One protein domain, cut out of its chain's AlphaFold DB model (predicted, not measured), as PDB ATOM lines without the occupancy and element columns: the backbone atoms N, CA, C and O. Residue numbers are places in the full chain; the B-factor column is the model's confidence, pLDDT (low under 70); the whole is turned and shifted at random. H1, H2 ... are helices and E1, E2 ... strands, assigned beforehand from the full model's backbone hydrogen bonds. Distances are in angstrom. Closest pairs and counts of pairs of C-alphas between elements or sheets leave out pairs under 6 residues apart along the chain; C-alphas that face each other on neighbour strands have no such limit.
ATOM      1  N   GLN A  15      80.653 128.113 121.932       89.94
ATOM      2  CA  GLN A  15      79.383 128.579 121.362       89.94
ATOM      3  C   GLN A  15      79.240 128.162 119.899       89.94
ATOM      4  O   GLN A  15      78.239 127.554 119.545       89.94
ATOM      5  N   GLU A  16      80.266 128.400 119.077       90.81
ATOM      6  CA  GLU A  16      80.255 127.957 117.680       90.81
ATOM      7  C   GLU A  16      80.148 126.432 117.582       90.81
ATOM      8  O   GLU A  16      79.408 125.926 116.750       90.81
ATOM      9  N   PHE A  17      80.831 125.678 118.444       89.75
ATOM     10  CA  PHE A  17      80.704 124.221 118.480       89.75
ATOM     11  C   PHE A  17      79.266 123.778 118.781       89.75
ATOM     12  O   PHE A  17      78.791 122.801 118.201       89.75
ATOM     13  N   ASP A  18      78.560 124.499 119.656       89.44
ATOM     14  CA  ASP A  18      77.163 124.197 119.938       89.44
ATOM     15  C   ASP A  18      76.230 124.557 118.770       89.44
ATOM     16  O   ASP A  18      75.333 123.782 118.431       89.44
ATOM     17  N   GLU A  19      76.487 125.679 118.101       90.00
ATOM     18  CA  GLU A  19      75.718 126.142 116.941       90.00
ATOM     19  C   GLU A  19      75.931 125.276 115.685       90.00
ATOM     20  O   GLU A  19      75.048 125.189 114.828       90.00
ATOM     21  N   LEU A  20      77.096 124.639 115.551       89.62
ATOM     22  CA  LEU A  20      77.450 123.822 114.394       89.62
ATOM     23  C   LEU A  20      76.887 122.394 114.502       89.62
ATOM     24  O   LEU A  20      76.892 121.756 115.554       89.62
ATOM     25  N   SER A  21      76.437 121.867 113.363       90.56
ATOM     26  CA  SER A  21      76.014 120.468 113.216       90.56
ATOM     27  C   SER A  21      77.210 119.532 113.026       90.56
ATOM     28  O   SER A  21      78.289 119.963 112.623       90.56
ATOM     29  N   ASP A  22      77.006 118.236 113.234       90.69
ATOM     30  CA  ASP A  22      77.973 117.169 112.942       90.69
ATOM     31  C   ASP A  22      78.592 117.291 111.537       90.69
ATOM     32  O   ASP A  22      79.815 117.343 111.433       90.69
ATOM     33  N   GLU A  23      77.799 117.473 110.478       90.31
ATOM     34  CA  GLU A  23      78.317 117.717 109.118       90.31
ATOM     35  C   GLU A  23      79.219 118.962 109.016       90.31
ATOM     36  O   GLU A  23      80.184 118.996 108.248       90.31
ATOM     37  N   GLN A  24      78.911 120.027 109.764       90.25
ATOM     38  CA  GLN A  24      79.716 121.252 109.776       90.25
ATOM     39  C   GLN A  24      81.027 121.030 110.536       90.25
ATOM     40  O   GLN A  24      82.084 121.436 110.056       90.25
ATOM     41  N   LEU A  25      80.969 120.353 111.683       89.75
ATOM     42  CA  LEU A  25      82.132 119.995 112.492       89.75
ATOM     43  C   LEU A  25      83.060 119.050 111.729       89.75
ATOM     44  O   LEU A  25      84.264 119.289 111.675       89.75
ATOM     45  N   GLU A  26      82.510 118.062 111.025       90.44
ATOM     46  CA  GLU A  26      83.260 117.156 110.155       90.44
ATOM     47  C   GLU A  26      84.090 117.935 109.112       90.44
ATOM     48  O   GLU A  26      85.239 117.589 108.804       90.44
ATOM     49  N   ARG A  27      83.556 119.055 108.601       90.00
ATOM     50  CA  ARG A  27      84.269 119.943 107.664       90.00
ATOM     51  C   ARG A  27      85.472 120.646 108.288       90.00
ATOM     52  O   ARG A  27      86.415 120.956 107.554       90.00
ATOM     53  N   LEU A  28      85.450 120.861 109.600       89.94
ATOM     54  CA  LEU A  28      86.554 121.425 110.383       89.94
ATOM     55  C   LEU A  28      87.607 120.384 110.747       89.94
ATOM     56  O   LEU A  28      88.750 120.748 111.022       89.94
ATOM     57  N   VAL A  29      87.257 119.102 110.705       89.81
ATOM     58  CA  VAL A  29      88.215 118.021 110.919       89.81
ATOM     59  C   VAL A  29      89.084 117.835 109.660       89.81
ATOM     60  O   VAL A  29      88.557 117.717 108.543       89.81
ATOM     61  N   PRO A  30      90.426 117.811 109.794       90.12
ATOM     62  CA  PRO A  30      91.338 117.454 108.712       90.12
ATOM     63  C   PRO A  30      90.988 116.093 108.110       90.12
ATOM     64  O   PRO A  30      90.665 115.160 108.836       90.12
ATOM     65  N   LYS A  31      91.144 115.936 106.788       89.06
ATOM     66  CA  LYS A  31      90.837 114.672 106.081       89.06
ATOM     67  C   LYS A  31      91.450 113.426 106.732       89.06
ATOM     68  O   LYS A  31      90.848 112.369 106.658       89.06
ATOM     69  N   ARG A  32      92.627 113.557 107.356       88.25
ATOM     70  CA  ARG A  32      93.320 112.461 108.047       88.25
ATOM     71  C   ARG A  32      92.561 111.930 109.271       88.25
ATOM     72  O   ARG A  32      92.702 110.758 109.576       88.25
ATOM     73  N   TYR A  33      91.789 112.778 109.947       87.94
ATOM     74  CA  TYR A  33      91.070 112.451 111.186       87.94
ATOM     75  C   TYR A  33      89.553 112.409 110.992       87.94
ATOM     76  O   TYR A  33      88.818 112.146 111.932       87.94
ATOM     77  N   ARG A  34      89.067 112.708 109.783       87.56
ATOM     78  CA  ARG A  34      87.633 112.763 109.489       87.56
ATOM     79  C   ARG A  34      86.957 111.400 109.629       87.56
ATOM     80  O   ARG A  34      85.841 111.349 110.116       87.56
ATOM     81  N   ASP A  35      87.639 110.328 109.236       88.31
ATOM     82  CA  ASP A  35      87.140 108.952 109.392       88.31
ATOM     83  C   ASP A  35      87.005 108.547 110.873       88.31
ATOM     84  O   ASP A  35      86.163 107.734 111.230       88.31
ATOM     85  N   GLU A  36      87.806 109.170 111.741       88.44
ATOM     86  CA  GLU A  36      87.822 108.941 113.190       88.44
ATOM     87  C   GLU A  36      86.782 109.801 113.924       88.44
ATOM     88  O   GLU A  36      86.603 109.650 115.130       88.44
ATOM     89  N   PHE A  37      86.147 110.759 113.238       90.62
ATOM     90  CA  PHE A  37      85.246 111.722 113.865       90.62
ATOM     91  C   PHE A  37      83.953 111.020 114.307       90.62
ATOM     92  O   PHE A  37      83.159 110.612 113.458       90.62
ATOM     93  N   PRO A  38      83.674 110.922 115.620       90.12
ATOM     94  CA  PRO A  38      82.530 110.165 116.123       90.12
ATOM     95  C   PRO A  38      81.204 110.947 116.049       90.12
ATOM     96  O   PRO A  38      80.193 110.500 116.586       90.12
ATOM     97  N   GLY A  39      81.194 112.131 115.424       90.44
ATOM     98  CA  GLY A  39      80.072 113.070 115.468       90.44
ATOM     99  C   GLY A  39      80.107 113.988 116.696       90.44
ATOM    100  O   GLY A  39      80.900 113.792 117.619       90.44
ATOM    101  N   LYS A  40      79.223 115.001 116.720       89.25
ATOM    102  CA  LYS A  40      79.105 115.959 117.841       89.25
ATOM    103  C   LYS A  40      78.842 115.246 119.173       89.25
ATOM    104  O   LYS A  40      79.420 115.624 120.183       89.25
ATOM    105  N   ASP A  41      78.024 114.196 119.152       88.38
ATOM    106  CA  ASP A  41      77.646 113.417 120.339       88.38
ATOM    107  C   ASP A  41      78.839 112.663 120.957       88.38
ATOM    108  O   ASP A  41      78.970 112.572 122.175       88.38
ATOM    109  N   GLY A  42      79.772 112.195 120.119       86.31
ATOM    110  CA  GLY A  42      81.013 111.559 120.563       86.31
ATOM    111  C   GLY A  42      82.131 112.537 120.937       86.31
ATOM    112  O   GLY A  42      83.207 112.101 121.351       86.31
ATOM    113  N   CYS A  43      81.912 113.845 120.786       87.94
ATOM    114  CA  CYS A  43      82.872 114.867 121.184       87.94
ATOM    115  C   CYS A  43      82.591 115.313 122.619       87.94
ATOM    116  O   CYS A  43      81.631 116.037 122.885       87.94
ATOM    117  N   ALA A  44      83.461 114.935 123.550       80.00
ATOM    118  CA  ALA A  44      83.395 115.433 124.914       80.00
ATOM    119  C   ALA A  44      83.887 116.885 124.930       80.00
ATOM    120  O   ALA A  44      85.069 117.121 124.718       80.00
ATOM    121  N   ASP A  45      82.993 117.850 125.158       83.25
ATOM    122  CA  ASP A  45      83.341 119.271 125.337       83.25
ATOM    123  C   ASP A  45      84.130 119.881 124.152       83.25
ATOM    124  O   ASP A  45      84.994 120.728 124.332       83.25
ATOM    125  N   GLY A  46      83.845 119.462 122.912       87.12
ATOM    126  CA  GLY A  46      84.543 119.983 121.725       87.12
ATOM    127  C   GLY A  46      85.917 119.352 121.465       87.12
ATOM    128  O   GLY A  46      86.728 119.904 120.708       87.12
ATOM    129  N   TYR A  47      86.172 118.179 122.045       90.19
ATOM    130  CA  TYR A  47      87.325 117.332 121.739       90.19
ATOM    131  C   TYR A  47      86.877 115.897 121.445       90.19
ATOM    132  O   TYR A  47      85.916 115.407 122.034       90.19
ATOM    133  N   PHE A  48      87.599 115.197 120.572       91.75
ATOM    134  CA  PHE A  48      87.425 113.755 120.374       91.75
ATOM    135  C   PHE A  48      88.773 113.043 120.353       91.75
ATOM    136  O   PHE A  48      89.791 113.626 119.976       91.75
ATOM    137  N   TYR A  49      88.772 111.783 120.780       89.06
ATOM    138  CA  TYR A  49      89.969 110.951 120.820       89.06
ATOM    139  C   TYR A  49      90.098 110.146 119.531       89.06
ATOM    140  O   TYR A  49      89.134 109.541 119.070       89.06
ATOM    141  N   LEU A  50      91.305 110.145 118.977       88.94
ATOM    142  CA  LEU A  50      91.715 109.308 117.857       88.94
ATOM    143  C   LEU A  50      92.111 107.918 118.366       88.94
ATOM    144  O   LEU A  50      92.458 107.749 119.539       88.94
ATOM    145  N   HIS A  51      92.134 106.924 117.482       85.88
ATOM    146  CA  HIS A  51      92.534 105.555 117.819       85.88
ATOM    147  C   HIS A  51      93.984 105.441 118.313       85.88
ATOM    148  O   HIS A  51      94.300 104.522 119.065       85.88
ATOM    149  N   ASP A  52      94.848 106.389 117.944       85.44
ATOM    150  CA  ASP A  52      96.242 106.462 118.407       85.44
ATOM    151  C   ASP A  52      96.373 106.989 119.854       85.44
ATOM    152  O   ASP A  52      97.450 106.977 120.440       85.44
ATOM    153  N   GLY A  53      95.272 107.450 120.459       85.12
ATOM    154  CA  GLY A  53      95.246 108.019 121.808       85.12
ATOM    155  C   GLY A  53      95.459 109.535 121.856       85.12
ATOM    156  O   GLY A  53      95.294 110.139 122.915       85.12
ATOM    157  N   THR A  54      95.762 110.182 120.728       89.38
ATOM    158  CA  THR A  54      95.770 111.647 120.643       89.38
ATOM    159  C   THR A  54      94.345 112.201 120.644       89.38
ATOM    160  O   THR A  54      93.438 111.595 120.082       89.38
ATOM    161  N   ALA A  55      94.141 113.389 121.213       90.25
ATOM    162  CA  ALA A  55      92.863 114.092 121.137       90.25
ATOM    163  C   ALA A  55      92.929 115.246 120.129       90.25
ATOM    164  O   ALA A  55      93.868 116.042 120.153       90.25
ATOM    165  N   TYR A  56      91.924 115.363 119.263       91.44
ATOM    166  CA  TYR A  56      91.730 116.535 118.414       91.44
ATOM    167  C   TYR A  56      90.805 117.531 119.113       91.44
ATOM    168  O   TYR A  56      89.729 117.164 119.584       91.44
ATOM    169  N   SER A  57      91.212 118.799 119.157       92.00
ATOM    170  CA  SER A  57      90.454 119.896 119.753       92.00
ATOM    171  C   SER A  57      89.925 120.837 118.679       92.00
ATOM    172  O   SER A  57      90.694 121.459 117.940       92.00
ATOM    173  N   PHE A  58      88.604 121.019 118.654       91.50
ATOM    174  CA  PHE A  58      87.969 122.033 117.812       91.50
ATOM    175  C   PHE A  58      88.319 123.454 118.258       91.50
ATOM    176  O   PHE A  58      88.376 124.352 117.424       91.50
ATOM    177  N   TYR A  59      88.630 123.661 119.539       90.88
ATOM    178  CA  TYR A  59      89.011 124.973 120.072       90.88
ATOM    179  C   TYR A  59      90.433 125.383 119.711       90.88
ATOM    180  O   TYR A  59      90.733 126.570 119.618       90.88
ATOM    181  N   LYS A  60      91.309 124.403 119.479       88.62
ATOM    182  CA  LYS A  60      92.676 124.634 119.002       88.62
ATOM    183  C   LYS A  60      92.785 124.534 117.476       88.62
ATOM    184  O   LYS A  60      93.724 125.073 116.901       88.62
ATOM    185  N   GLY A  61      91.830 123.868 116.821       88.94
ATOM    186  CA  GLY A  61      91.903 123.558 115.391       88.94
ATOM    187  C   GLY A  61      92.993 122.529 115.071       88.94
ATOM    188  O   GLY A  61      93.572 122.542 113.987       88.94
ATOM    189  N   GLY A  62      93.320 121.664 116.029       89.44
ATOM    190  CA  GLY A  62      94.489 120.795 115.962       89.44
ATOM    191  C   GLY A  62      94.512 119.764 117.082       89.44
ATOM    192  O   GLY A  62      93.554 119.631 117.843       89.44
ATOM    193  N   LEU A  63      95.611 119.023 117.177       89.62
ATOM    194  CA  LEU A  63      95.806 118.033 118.232       89.62
ATOM    195  C   LEU A  63      96.122 118.730 119.567       89.62
ATOM    196  O   LEU A  63      96.783 119.769 119.611       89.62
ATOM    197  N   LEU A  64      95.629 118.169 120.669       82.56
ATOM    198  CA  LEU A  64      95.888 118.669 122.023       82.56
ATOM    199  C   LEU A  64      97.370 118.550 122.411       82.56
ATOM    200  O   LEU A  64      97.855 119.415 123.135       82.56
TER     201      LEU A  64
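This is residues 15 to 64 of the 66 residues of an uncharacterized protein of Ramlibacter sp. MAH-25 (UniProt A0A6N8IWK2). Three short helices follow one another in an open arc, and a small two-stranded hairpin, E1 and E2, faces H2 and H3 from across the domain, with loops making up much of the rest. H1 lies at one end of the long axis, and the last residues fold back beside E2, where residues 62 to 63 pair with residues 56 to 57. The printed part has 50 residues, with three named helices and then two named strands in the order H1 H2 H3 E1 E2, the sheet E1 - E2 being antiparallel. The class is mixed, helices and strands, with under half of the residues in named elements. The whole is compact, with a radius of gyration of the C-alphas of 9.6 A, and spans 28 by 17 by 17 A.

H1, residues 15 to 19, begins at C-alpha 15 (79.383, 128.579, 121.362) and is 6.2 A long. H2, residues 22 to 28, is 9.9 A long. H3, residues 31 to 34, is 5.1 A long. E1, residues 47 to 49, is 7.0 A long. E2, residues 55 to 57, is 6.4 A long and ends at C-alpha 57 (90.454, 119.896, 119.753).

H1 and H2 are close but not clearly touching, their closest C-alphas, of Phe 17 and Leu 25, 7.5 A apart. H2 and H3 are likewise close but not clearly touching, at Glu 26 and Arg 34, with C-alphas 6.2 A apart. In H1 and H2 every O i to N i+4 pair is within hydrogen-bond range; H3 is too short for such a pair, and its one O i to N i+3 pair is not within range. E1 and E2 form an antiparallel hairpin at 160 degrees, with N 56 and O 48 within hydrogen-bond range at 2.8 A. H2 is apart from both strands, and H3 is only just apart from E2, at 8.3 A.

The C-alphas farthest apart, of Glu 19 and Asp 52, are 28.5 A apart. The printed part has no cut. The link from H3 to E1, 12 residues, is long; the others are tight. Mean pLDDT of the printed part is 88.9, and no printed residue is under 70.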